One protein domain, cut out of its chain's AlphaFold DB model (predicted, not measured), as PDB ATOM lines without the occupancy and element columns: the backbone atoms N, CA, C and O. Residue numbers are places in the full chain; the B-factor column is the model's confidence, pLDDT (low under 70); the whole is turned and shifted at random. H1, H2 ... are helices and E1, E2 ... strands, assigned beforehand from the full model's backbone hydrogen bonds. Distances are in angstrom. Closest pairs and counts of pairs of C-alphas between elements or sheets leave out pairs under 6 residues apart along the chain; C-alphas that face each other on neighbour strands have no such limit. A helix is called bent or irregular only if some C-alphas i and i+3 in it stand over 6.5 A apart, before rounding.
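What this domain is: This is residues 3 to 92 of the 98 residues of an uncharacterized protein of Paxillus rubicundulus Ve08.2h10 (UniProt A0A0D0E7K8). A long, bent ribbon of two antiparallel strands, E2 and E5, runs along the domain, with the short strand E1 beside E5; two helices, H1 and H3, pack crosswise at one end, and a small head of the hairpin E3 and E4 with H2 sits at the other. The 90 printed residues have three named helices and five named strands, in the order E1, H1, E2, E3, E4, H2, E5, H3. The larger sheet runs E1, E5, E2 and the smaller E3, E4, both antiparallel; the class is mixed, helices and strands. The whole is elongated, 46 by 28 by 20 A, and only just loose, close to compact, with a radius of gyration of the C-alphas of 14.8 A.

How they stand to each other: Start at E1, residues 3 to 6, and look for its antiparallel neighbour E5, residues 70 to 79: N 4 and O 76 are 2.9 A apart, within hydrogen-bond range. H1, residues 13 to 20, follows; it is only just not on this strongly twisted sheet, with 4 pairs of C-alphas within 10 A. Next comes E2, residues 28 to 35, antiparallel to E5, with N 34 and O 71 at 2.8 A. E1, H1 and E2 form a split strand-helix-strand unit, two strands running the same way with E5 between them, and its crossover is right-handed. E2 bends by 63 degrees at residue 31 and runs on into E3, residues 37 to 41, at 88 degrees. E3 forms a hairpin with E4, residues 48 to 52, where N 49 and O 40 are 2.8 A apart. After E4 you reach H2, residues 53 to 59; its closest C-alphas to E3 are those of Tyr 53 and Tyr 37, 4.8 A apart. H2 is irregular, C-alphas 55 and 58 being 7.4 A apart; 1 of its 3 O i to N i+4 pairs and 2 of its 4 O i to N i+3 pairs are within range. E5 bends by 57 degrees at residue 73. H3, residues 81 to 91, only grazes the sheet with residues 84 to 87. It touches H1, about perpendicular at 75 degrees, the closest C-alphas being those of Ile 20 and Asp 83, 4.9 A apart. In H1 and H3 every O i to N i+4 pair is within range. H2 is apart from H1 and H3.

Where its parts are: Find C-alpha 3 at (84.235, -41.882, 39.094), where E1 begins. E2 is 20.4 A long. E5 runs 23.6 A from C-alpha 70 at (91.996, -30.313, 26.889), and H3 runs 15.4 A to C-alpha 91 at (79.897, -27.917, 44.411).

The domain as a whole: The C-alphas farthest apart are those of Glu 23 and Asp 61, 45.7 A. The printed part has no cut and no long link. Its mean pLDDT is 92.8, and no printed residue is under 70.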
ATOM      1  N   SER A   3      82.989 -42.568  39.415       95.75
ATOM      2  CA  SER A   3      84.235 -41.882  39.094       95.75
ATOM      3  C   SER A   3      83.927 -40.432  38.746       95.75
ATOM      4  O   SER A   3      82.939 -40.168  38.062       95.75
ATOM      5  N   ALA A   4      84.777 -39.511  39.186       95.44
ATOM      6  CA  ALA A   4      84.639 -38.086  38.909       95.44
ATOM      7  C   ALA A   4      85.977 -37.488  38.473       95.44
ATOM      8  O   ALA A   4      87.043 -37.921  38.915       95.44
ATOM      9  N   PHE A   5      85.912 -36.490  37.595       96.00
ATOM     10  CA  PHE A   5      87.064 -35.706  37.173       96.00
ATOM     11  C   PHE A   5      87.025 -34.338  37.852       96.00
ATOM     12  O   PHE A   5      86.043 -33.610  37.716       96.00
ATOM     13  N   PHE A   6      88.101 -33.975  38.543       94.94
ATOM     14  CA  PHE A   6      88.238 -32.683  39.211       94.94
ATOM     15  C   PHE A   6      89.300 -31.833  38.517       94.94
ATOM     16  O   PHE A   6      90.370 -32.328  38.170       94.94
ATOM     17  N   TYR A   7      89.019 -30.542  38.344       92.94
ATOM     18  CA  TYR A   7      89.866 -29.595  37.599       92.94
ATOM     19  C   TYR A   7      90.197 -28.315  38.383       92.94
ATOM     20  O   TYR A   7      90.753 -27.366  37.826       92.94
ATOM     21  N   GLY A   8      89.833 -28.283  39.666       89.31
ATOM     22  CA  GLY A   8      90.005 -27.138  40.554       89.31
ATOM     23  C   GLY A   8      90.349 -27.575  41.976       89.31
ATOM     24  O   GLY A   8      91.187 -28.446  42.191       89.31
ATOM     25  N   THR A   9      89.681 -26.983  42.960       88.69
ATOM     26  CA  THR A   9      90.003 -27.108  44.389       88.69
ATOM     27  C   THR A   9      90.019 -28.558  44.900       88.69
ATOM     28  O   THR A   9      90.898 -28.938  45.674       88.69
ATOM     29  N   LEU A  10      89.109 -29.405  44.409       90.69
ATOM     30  CA  LEU A  10      89.022 -30.824  44.783       90.69
ATOM     31  C   LEU A  10      90.180 -31.694  44.268       90.69
ATOM     32  O   LEU A  10      90.302 -32.848  44.671       90.69
ATOM     33  N   MET A  11      91.079 -31.147  43.441       91.75
ATOM     34  CA  MET A  11      92.320 -31.835  43.074       91.75
ATOM     35  C   MET A  11      93.268 -32.019  44.267       91.75
ATOM     36  O   MET A  11      94.144 -32.881  44.224       91.75
ATOM     37  N   HIS A  12      93.114 -31.221  45.329       90.69
ATOM     38  CA  HIS A  12      93.949 -31.324  46.517       90.69
ATOM     39  C   HIS A  12      93.403 -32.397  47.483       90.69
ATOM     40  O   HIS A  12      92.306 -32.218  48.023       90.69
ATOM     41  N   PRO A  13      94.165 -33.465  47.810       88.06
ATOM     42  CA  PRO A  13      93.665 -34.587  48.612       88.06
ATOM     43  C   PRO A  13      93.079 -34.181  49.969       88.06
ATOM     44  O   PRO A  13      92.048 -34.703  50.379       88.06
ATOM     45  N   THR A  14      93.692 -33.215  50.661       90.75
ATOM     46  CA  THR A  14      93.185 -32.711  51.951       90.75
ATOM     47  C   THR A  14      91.794 -32.089  51.843       90.75
ATOM     48  O   THR A  14      90.987 -32.232  52.756       90.75
ATOM     49  N   ILE A  15      91.505 -31.399  50.737       92.00
ATOM     50  CA  ILE A  15      90.202 -30.766  50.524       92.00
ATOM     51  C   ILE A  15      89.179 -31.849  50.202       92.00
ATOM     52  O   ILE A  15      88.133 -31.888  50.842       92.00
ATOM     53  N   LEU A  16      89.518 -32.776  49.300       93.25
ATOM     54  CA  LEU A  16      88.655 -33.904  48.962       93.25
ATOM     55  C   LEU A  16      88.244 -34.698  50.211       93.25
ATOM     56  O   LEU A  16      87.053 -34.873  50.440       93.25
ATOM     57  N   LYS A  17      89.205 -35.086  51.063       94.25
ATOM     58  CA  LYS A  17      88.952 -35.788  52.337       94.25
ATOM     59  C   LYS A  17      88.020 -35.016  53.270       94.25
ATOM     60  O   LYS A  17      87.120 -35.589  53.877       94.25
ATOM     61  N   ARG A  18      88.224 -33.699  53.372       94.19
ATOM     62  CA  ARG A  18      87.379 -32.826  54.194       94.19
ATOM     63  C   ARG A  18      85.944 -32.766  53.670       94.19
ATOM     64  O   ARG A  18      85.027 -32.744  54.482       94.19
ATOM     65  N   VAL A  19      85.760 -32.734  52.351       94.12
ATOM     66  CA  VAL A  19      84.437 -32.665  51.712       94.12
ATOM     67  C   VAL A  19      83.680 -33.981  51.860       94.12
ATOM     68  O   VAL A  19      82.532 -33.968  52.286       94.12
ATOM     69  N   ILE A  20      84.327 -35.117  51.591       95.12
ATOM     70  CA  ILE A  20      83.695 -36.443  51.718       95.12
ATOM     71  C   ILE A  20      83.575 -36.925  53.177       95.12
ATOM     72  O   ILE A  20      82.984 -37.969  53.444       95.12
ATOM     73  N   GLY A  21      84.160 -36.195  54.133       94.56
ATOM     74  CA  GLY A  21      84.066 -36.498  55.562       94.56
ATOM     75  C   GLY A  21      84.738 -37.810  55.981       94.56
ATOM     76  O   GLY A  21      84.358 -38.387  56.997       94.56
ATOM     77  N   ASN A  22      85.711 -38.306  55.210       93.62
ATOM     78  CA  ASN A  22      86.426 -39.549  55.496       93.62
ATOM     79  C   ASN A  22      87.877 -39.521  54.974       93.62
ATOM     80  O   ASN A  22      88.312 -38.580  54.309       93.62
ATOM     81  N   GLU A  23      88.644 -40.570  55.283       92.88
ATOM     82  CA  GLU A  23      90.072 -40.651  54.948       92.88
ATOM     83  C   GLU A  23      90.374 -40.897  53.462       92.88
ATOM     84  O   GLU A  23      91.538 -40.809  53.059       92.88
ATOM     85  N   GLY A  24      89.365 -41.207  52.645       92.00
ATOM     86  CA  GLY A  24      89.506 -41.474  51.215       92.00
ATOM     87  C   GLY A  24      90.385 -42.685  50.892       92.00
ATOM     88  O   GLY A  24      90.931 -42.762  49.796       92.00
ATOM     89  N   SER A  25      90.567 -43.621  51.830       94.12
ATOM     90  CA  SER A  25      91.425 -44.804  51.655       94.12
ATOM     91  C   SER A  25      90.916 -45.774  50.584       94.12
ATOM     92  O   SER A  25      91.689 -46.564  50.048       94.12
ATOM     93  N   HIS A  26      89.626 -45.703  50.257       94.50
ATOM     94  CA  HIS A  26      88.982 -46.447  49.176       94.50
ATOM     95  C   HIS A  26      89.122 -45.776  47.804       94.50
ATOM     96  O   HIS A  26      88.700 -46.358  46.804       94.50
ATOM     97  N   LEU A  27      89.694 -44.569  47.739       95.62
ATOM     98  CA  LEU A  27      89.794 -43.795  46.508       95.62
ATOM     99  C   LEU A  27      91.101 -44.072  45.769       95.62
ATOM    100  O   LEU A  27      92.189 -44.084  46.346       95.62
ATOM    101  N   GLN A  28      90.993 -44.213  44.454       95.81
ATOM    102  CA  GLN A  28      92.134 -44.210  43.546       95.81
ATOM    103  C   GLN A  28      92.174 -42.867  42.825       95.81
ATOM    104  O   GLN A  28      91.214 -42.500  42.154       95.81
ATOM    105  N   ILE A  29      93.280 -42.140  42.975       94.88
ATOM    106  CA  ILE A  29      93.462 -40.803  42.405       94.88
ATOM    107  C   ILE A  29      94.623 -40.852  41.420       94.88
ATOM    108  O   ILE A  29      95.728 -41.256  41.786       94.88
ATOM    109  N   CYS A  30      94.399 -40.405  40.187       94.94
ATOM    110  CA  CYS A  30      95.468 -40.234  39.211       94.94
ATOM    111  C   CYS A  30      95.366 -38.884  38.484       94.94
ATOM    112  O   CYS A  30      94.260 -38.395  38.235       94.94
ATOM    113  N   PRO A  31      96.502 -38.255  38.129       95.88
ATOM    114  CA  PRO A  31      96.503 -37.136  37.194       95.88
ATOM    115  C   PRO A  31      95.855 -37.550  35.870       95.88
ATOM    116  O   PRO A  31      96.143 -38.627  35.348       95.88
ATOM    117  N   ALA A  32      94.997 -36.694  35.328       95.75
ATOM    118  CA  ALA A  32      94.226 -36.991  34.131       95.75
ATOM    119  C   ALA A  32      94.091 -35.765  33.223       95.75
ATOM    120  O   ALA A  32      94.222 -34.613  33.649       95.75
ATOM    121  N   LEU A  33      93.804 -36.038  31.952       95.88
ATOM    122  CA  LEU A  33      93.479 -35.043  30.944       95.88
ATOM    123  C   LEU A  33      92.066 -35.329  30.429       95.88
ATOM    124  O   LEU A  33      91.776 -36.461  30.046       95.88
ATOM    125  N   LEU A  34      91.208 -34.315  30.426       96.44
ATOM    126  CA  LEU A  34      89.863 -34.375  29.869       96.44
ATOM    127  C   LEU A  34      89.872 -33.713  28.479       96.44
ATOM    128  O   LEU A  34      89.914 -32.480  28.412       96.44
ATOM    129  N   PRO A  35      89.886 -34.496  27.386       96.62
ATOM    130  CA  PRO A  35      89.908 -33.966  26.025       96.62
ATOM    131  C   PRO A  35      88.544 -33.412  25.608       96.62
ATOM    132  O   PRO A  35      87.512 -33.818  26.135       96.62
ATOM    133  N   ASP A  36      88.557 -32.512  24.628       96.06
ATOM    134  CA  ASP A  36      87.391 -31.828  24.051       96.06
ATOM    135  C   ASP A  36      86.586 -30.984  25.061       96.06
ATOM    136  O   ASP A  36      85.383 -30.758  24.907       96.06
ATOM    137  N   TYR A  37      87.276 -30.449  26.069       96.38
ATOM    138  CA  TYR A  37      86.761 -29.463  27.019       96.38
ATOM    139  C   TYR A  37      87.707 -28.271  27.101       96.38
ATOM    140  O   TYR A  37      88.920 -28.395  26.954       96.38
ATOM    141  N   THR A  38      87.149 -27.099  27.379       93.94
ATOM    142  CA  THR A  38      87.915 -25.857  27.533       93.94
ATOM    143  C   THR A  38      87.571 -25.186  28.854       93.94
ATOM    144  O   THR A  38      86.447 -25.302  29.347       93.94
ATOM    145  N   ARG A  39      88.561 -24.508  29.446       92.75
ATOM    146  CA  ARG A  39      88.400 -23.720  30.673       92.75
ATOM    147  C   ARG A  39      88.141 -22.267  30.317       92.75
ATOM    148  O   ARG A  39      88.887 -21.702  29.524       92.75
ATOM    149  N   HIS A  40      87.141 -21.676  30.953       90.88
ATOM    150  CA  HIS A  40      86.737 -20.291  30.738       90.88
ATOM    151  C   HIS A  40      86.587 -19.575  32.066       90.88
ATOM    152  O   HIS A  40      86.157 -20.170  33.054       90.88
ATOM    153  N   GLN A  41      86.926 -18.292  32.089       89.25
ATOM    154  CA  GLN A  41      86.636 -17.448  33.236       89.25
ATOM    155  C   GLN A  41      85.129 -17.187  33.302       89.25
ATOM    156  O   GLN A  41      84.523 -16.771  32.313       89.25
ATOM    157  N   ILE A  42      84.528 -17.433  34.463       88.62
ATOM    158  CA  ILE A  42      83.123 -17.119  34.706       88.62
ATOM    159  C   ILE A  42      83.037 -15.658  35.155       88.62
ATOM    160  O   ILE A  42      83.773 -15.218  36.038       88.62
ATOM    161  N   HIS A  43      82.143 -14.888  34.537       87.94
ATOM    162  CA  HIS A  43      81.916 -13.503  34.934       87.94
ATOM    163  C   HIS A  43      81.379 -13.439  36.372       87.94
ATOM    164  O   HIS A  43      80.398 -14.103  36.695       87.94
ATOM    165  N   GLY A  44      82.009 -12.629  37.224       86.06
ATOM    166  CA  GLY A  44      81.608 -12.478  38.627       86.06
ATOM    167  C   GLY A  44      82.060 -13.610  39.556       86.06
ATOM    168  O   GLY A  44      81.632 -13.638  40.705       86.06
ATOM    169  N   ALA A  45      82.924 -14.517  39.091       85.50
ATOM    170  CA  ALA A  45      83.499 -15.575  39.913       85.50
ATOM    171  C   ALA A  45      85.029 -15.615  39.797       85.50
ATOM    172  O   ALA A  45      85.595 -15.464  38.713       85.50
ATOM    173  N   ASP A  46      85.697 -15.894  40.917       82.44
ATOM    174  CA  ASP A  46      87.162 -16.013  40.993       82.44
ATOM    175  C   ASP A  46      87.681 -17.394  40.544       82.44
ATOM    176  O   ASP A  46      88.868 -17.700  40.671       82.44
ATOM    177  N   TYR A  47      86.799 -18.251  40.026       83.81
ATOM    178  CA  TYR A  47      87.116 -19.606  39.587       83.81
ATOM    179  C   TYR A  47      86.715 -19.838  38.121       83.81
ATOM    180  O   TYR A  47      85.731 -19.273  37.636       83.81
ATOM    181  N   PRO A  48      87.473 -20.669  37.381       88.81
ATOM    182  CA  PRO A  48      87.127 -21.022  36.013       88.81
ATOM    183  C   PRO A  48      86.030 -22.092  35.974       88.81
ATOM    184  O   PRO A  48      85.976 -22.970  36.833       88.81
ATOM    185  N   GLY A  49      85.217 -22.072  34.922       90.00
ATOM    186  CA  GLY A  49      84.313 -23.162  34.555       90.00
ATOM    187  C   GLY A  49      84.873 -23.990  33.405       90.00
ATOM    188  O   GLY A  49      85.674 -23.499  32.606       90.00
ATOM    189  N   ILE A  50      84.432 -25.243  33.291       94.00
ATOM    190  CA  ILE A  50      84.686 -26.071  32.105       94.00
ATOM    191  C   ILE A  50      83.426 -26.202  31.263       94.00
ATOM    192  O   ILE A  50      82.336 -26.431  31.782       94.00
ATOM    193  N   VAL A  51      83.579 -26.104  29.947       93.44
ATOM    194  CA  VAL A  51      82.503 -26.394  28.994       93.44
ATOM    195  C   VAL A  51      83.018 -27.279  27.861       93.44
ATOM    196  O   VAL A  51      84.202 -27.190  27.507       93.44
ATOM    197  N   PRO A  52      82.159 -28.134  27.275       95.88
ATOM    198  CA  PRO A  52      82.518 -28.896  26.087       95.88
ATOM    199  C   PRO A  52      82.988 -27.959  24.974       95.88
ATOM    200  O   PRO A  52      82.334 -26.949  24.701       95.88
ATOM    201  N   TYR A  53      84.077 -28.316  24.292       94.56
ATOM    202  CA  TYR A  53      84.638 -27.510  23.205       94.56
ATOM    203  C   TYR A  53      83.610 -27.232  22.100       94.56
ATOM    204  O   TYR A  53      83.542 -26.126  21.571       94.56
ATOM    205  N   SER A  54      82.724 -28.192  21.825       94.19
ATOM    206  CA  SER A  54      81.616 -28.031  20.877       94.19
ATOM    207  C   SER A  54      80.682 -26.860  21.206       94.19
ATOM    208  O   SER A  54      80.096 -26.280  20.296       94.19
ATOM    209  N   ARG A  55      80.553 -26.483  22.485       93.25
ATOM    210  CA  ARG A  55      79.723 -25.355  22.937       93.25
ATOM    211  C   ARG A  55      80.487 -24.036  22.997       93.25
ATOM    212  O   ARG A  55      79.872 -22.984  22.864       93.25
ATOM    213  N   SER A  56      81.803 -24.078  23.176       91.62
ATOM    214  CA  SER A  56      82.658 -22.887  23.222       91.62
ATOM    215  C   SER A  56      83.368 -22.586  21.903       91.62
ATOM    216  O   SER A  56      84.111 -21.617  21.830       91.62
ATOM    217  N   ARG A  57      83.182 -23.397  20.857       91.50
ATOM    218  CA  ARG A  57      83.840 -23.236  19.551       91.50
ATOM    219  C   ARG A  57      83.665 -21.823  18.987       91.50
ATOM    220  O   ARG A  57      84.633 -21.200  18.574       91.50
ATOM    221  N   GLY A  58      82.461 -21.260  19.073       91.38
ATOM    222  CA  GLY A  58      82.195 -19.889  18.620       91.38
ATOM    223  C   GLY A  58      82.971 -18.786  19.359       91.38
ATOM    224  O   GLY A  58      82.954 -17.650  18.905       91.38
ATOM    225  N   MET A  59      83.645 -19.096  20.474       90.19
ATOM    226  CA  MET A  59      84.443 -18.140  21.254       90.19
ATOM    227  C   MET A  59      85.872 -17.961  20.729       90.19
ATOM    228  O   MET A  59      86.587 -17.094  21.223       90.19
ATOM    229  N   PHE A  60      86.302 -18.759  19.749       90.62
ATOM    230  CA  PHE A  60      87.617 -18.612  19.130       90.62
ATOM    231  C   PHE A  60      87.471 -18.374  17.618       90.62
ATOM    232  O   PHE A  60      86.449 -18.695  17.007       90.62
ATOM    233  N   ASP A  61      88.513 -17.843  16.994       92.62
ATOM    234  CA  ASP A  61      88.608 -17.552  15.555       92.62
ATOM    235  C   ASP A  61      89.222 -18.707  14.738       92.62
ATOM    236  O   ASP A  61      89.056 -18.764  13.523       92.62
ATOM    237  N   HIS A  62      89.874 -19.660  15.406       91.50
ATOM    238  CA  HIS A  62      90.518 -20.827  14.800       91.50
ATOM    239  C   HIS A  62      90.214 -22.119  15.571       91.50
ATOM    240  O   HIS A  62      89.839 -22.079  16.748       91.50
ATOM    241  N   GLU A  63      90.386 -23.269  14.914       91.94
ATOM    242  CA  GLU A  63      90.323 -24.575  15.577       91.94
ATOM    243  C   GLU A  63      91.448 -24.720  16.600       91.94
ATOM    244  O   GLU A  63      92.607 -24.444  16.302       91.94
ATOM    245  N   LEU A  64      91.102 -25.162  17.806       91.56
ATOM    246  CA  LEU A  64      92.079 -25.337  18.868       91.56
ATOM    247  C   LEU A  64      92.851 -26.647  18.705       91.56
ATOM    248  O   LEU A  64      92.270 -27.718  18.509       91.56
ATOM    249  N   GLU A  65      94.163 -26.555  18.906       93.56
ATOM    250  CA  GLU A  65      95.043 -27.709  19.065       93.56
ATOM    251  C   GLU A  65      94.609 -28.586  20.246       93.56
ATOM    252  O   GLU A  65      94.015 -28.103  21.215       93.56
ATOM    253  N   PHE A  66      94.950 -29.879  20.196       91.25
ATOM    254  CA  PHE A  66      94.525 -30.876  21.191       91.25
ATOM    255  C   PHE A  66      94.752 -30.427  22.641       91.25
ATOM    256  O   PHE A  66      93.861 -30.561  23.480       91.25
ATOM    257  N   GLU A  67      95.923 -29.864  22.936       89.88
ATOM    258  CA  GLU A  67      96.268 -29.399  24.280       89.88
ATOM    259  C   GLU A  67      95.416 -28.206  24.730       89.88
ATOM    260  O   GLU A  67      95.040 -28.132  25.899       89.88
ATOM    261  N   ALA A  68      95.074 -27.303  23.807       88.88
ATOM    262  CA  ALA A  68      94.241 -26.136  24.080       88.88
ATOM    263  C   ALA A  68      92.759 -26.507  24.264       88.88
ATOM    264  O   ALA A  68      92.052 -25.844  25.024       88.88
ATOM    265  N   LYS A  69      92.300 -27.597  23.634       93.69
ATOM    266  CA  LYS A  69      90.970 -28.193  23.854       93.69
ATOM    267  C   LYS A  69      90.961 -29.321  24.890       93.69
ATOM    268  O   LYS A  69      90.102 -30.199  24.829       93.69
ATOM    269  N   SER A  70      91.914 -29.319  25.821       95.44
ATOM    270  CA  SER A  70      91.996 -30.313  26.889       95.44
ATOM    271  C   SER A  70      92.150 -29.670  28.265       95.44
ATOM    272  O   SER A  70      92.913 -28.722  28.457       95.44
ATOM    273  N   VAL A  71      91.472 -30.225  29.269       96.31
ATOM    274  CA  VAL A  71      91.557 -29.764  30.660       96.31
ATOM    275  C   VAL A  71      92.415 -30.714  31.481       96.31
ATOM    276  O   VAL A  71      92.190 -31.920  31.495       96.31
ATOM    277  N   ARG A  72      93.402 -30.171  32.197       95.44
ATOM    278  CA  ARG A  72      94.223 -30.926  33.156       95.44
ATOM    279  C   ARG A  72      93.512 -30.997  34.502       95.44
ATOM    280  O   ARG A  72      93.006 -29.983  34.975       95.44
ATOM    281  N   GLY A  73      93.519 -32.174  35.112       95.44
ATOM    282  CA  GLY A  73      92.848 -32.422  36.379       95.44
ATOM    283  C   GLY A  73      93.293 -33.725  37.030       95.44
ATOM    284  O   GLY A  73      94.379 -34.241  36.747       95.44
ATOM    285  N   CYS A  74      92.447 -34.271  37.895       96.12
ATOM    286  CA  CYS A  74      92.599 -35.614  38.433       96.12
ATOM    287  C   CYS A  74      91.322 -36.431  38.231       96.12
ATOM    288  O   CYS A  74      90.211 -35.916  38.338       96.12
ATOM    289  N   LEU A  75      91.496 -37.715  37.933       96.56
ATOM    290  CA  LEU A  75      90.423 -38.696  37.937       96.56
ATOM    291  C   LEU A  75      90.435 -39.393  39.295       96.56
ATOM    292  O   LEU A  75      91.464 -39.925  39.717       96.56
ATOM    293  N   VAL A  76      89.286 -39.386  39.959       96.19
ATOM    294  CA  VAL A  76      89.071 -40.090  41.220       96.19
ATOM    295  C   VAL A  76      88.067 -41.198  40.982       96.19
ATOM    296  O   VAL A  76      86.968 -40.959  40.485       96.19
ATOM    297  N   ILE A  77      88.459 -42.416  41.332       96.50
ATOM    298  CA  ILE A  77      87.666 -43.634  41.181       96.50
ATOM    299  C   ILE A  77      87.387 -44.196  42.572       96.50
ATOM    300  O   ILE A  77      88.225 -44.093  43.469       96.50
ATOM    301  N   GLY A  78      86.220 -44.816  42.739       96.25
ATOM    302  CA  GLY A  78      85.837 -45.481  43.984       96.25
ATOM    303  C   GLY A  78      84.882 -44.664  44.845       96.25
ATOM    304  O   GLY A  78      84.559 -45.096  45.943       96.25
ATOM    305  N   LEU A  79      84.375 -43.532  44.348       96.44
ATOM    306  CA  LEU A  79      83.439 -42.682  45.083       96.44
ATOM    307  C   LEU A  79      82.171 -43.471  45.433       96.44
ATOM    308  O   LEU A  79      81.523 -44.086  44.571       96.44
ATOM    309  N   THR A  80      81.835 -43.488  46.718       97.00
ATOM    310  CA  THR A  80      80.592 -44.071  47.221       97.00
ATOM    311  C   THR A  80      79.419 -43.132  46.956       97.00
ATOM    312  O   THR A  80      79.599 -41.961  46.627       97.00
ATOM    313  N   SER A  81      78.194 -43.634  47.104       95.88
ATOM    314  CA  SER A  81      77.002 -42.792  46.962       95.88
ATOM    315  C   SER A  81      76.971 -41.649  47.981       95.88
ATOM    316  O   SER A  81      76.471 -40.576  47.665       95.88
ATOM    317  N   GLU A  82      77.525 -41.861  49.178       95.62
ATOM    318  CA  GLU A  82      77.616 -40.819  50.204       95.62
ATOM    319  C   GLU A  82      78.696 -39.786  49.866       95.62
ATOM    320  O   GLU A  82      78.436 -38.591  49.983       95.62
ATOM    321  N   ASP A  83      79.858 -40.218  49.355       95.81
ATOM    322  CA  ASP A  83      80.886 -39.288  48.861       95.81
ATOM    323  C   ASP A  83      80.308 -38.388  47.759       95.81
ATOM    324  O   ASP A  83      80.471 -37.172  47.807       95.81
ATOM    325  N   MET A  84      79.588 -38.978  46.794       94.81
ATOM    326  CA  MET A  84      78.931 -38.237  45.713       94.81
ATOM    327  C   MET A  84      77.907 -37.235  46.251       94.81
ATOM    328  O   MET A  84      77.919 -36.081  45.845       94.81
ATOM    329  N   ARG A  85      77.074 -37.637  47.219       94.50
ATOM    330  CA  ARG A  85      76.083 -36.750  47.843       94.50
ATOM    331  C   ARG A  85      76.739 -35.535  48.510       94.50
ATOM    332  O   ARG A  85      76.213 -34.429  48.422       94.50
ATOM    333  N   LEU A  86      77.863 -35.731  49.200       94.69
ATOM    334  CA  LEU A  86      78.605 -34.645  49.846       94.69
ATOM    335  C   LEU A  86      79.301 -33.736  48.827       94.69
ATOM    336  O   LEU A  86      79.310 -32.520  49.006       94.69
ATOM    337  N   LEU A  87      79.842 -34.314  47.752       93.88
ATOM    338  CA  LEU A  87      80.427 -33.569  46.638       93.88
ATOM    339  C   LEU A  87      79.386 -32.694  45.930       93.88
ATOM    340  O   LEU A  87      79.656 -31.518  45.708       93.88
ATOM    341  N   ASP A  88      78.191 -33.227  45.662       91.62
ATOM    342  CA  ASP A  88      77.084 -32.468  45.066       91.62
ATOM    343  C   ASP A  88      76.670 -31.283  45.958       91.62
ATOM    344  O   ASP A  88      76.398 -30.191  45.466       91.62
ATOM    345  N   ILE A  89      76.665 -31.461  47.286       91.12
ATOM    346  CA  ILE A  89      76.393 -30.369  48.237       91.12
ATOM    347  C   ILE A  89      77.509 -29.318  48.220       91.12
ATOM    348  O   ILE A  89      77.220 -28.128  48.327       91.12
ATOM    349  N   PHE A  90      78.769 -29.746  48.122       89.69
ATOM    350  CA  PHE A  90      79.926 -28.853  48.142       89.69
ATOM    351  C   PHE A  90      80.049 -28.010  46.870       89.69
ATOM    352  O   PHE A  90      80.259 -26.804  46.967       89.69
ATOM    353  N   GLU A  91      79.912 -28.630  45.698       85.56
ATOM    354  CA  GLU A  91      79.897 -27.917  44.411       85.56
ATOM    355  C   GLU A  91      78.615 -27.078  44.258       85.56
ATOM    356  O   GLU A  91      78.612 -26.039  43.596       85.56
ATOM    357  N   GLY A  92      77.544 -27.482  44.953       78.50
ATOM    358  CA  GLY A  92      76.298 -26.741  45.072       78.50
ATOM    359  C   GLY A  92      75.542 -26.596  43.750       78.50
ATOM    360  O   GLY A  92      75.906 -27.138  42.708       78.50
TER     361      GLY A  92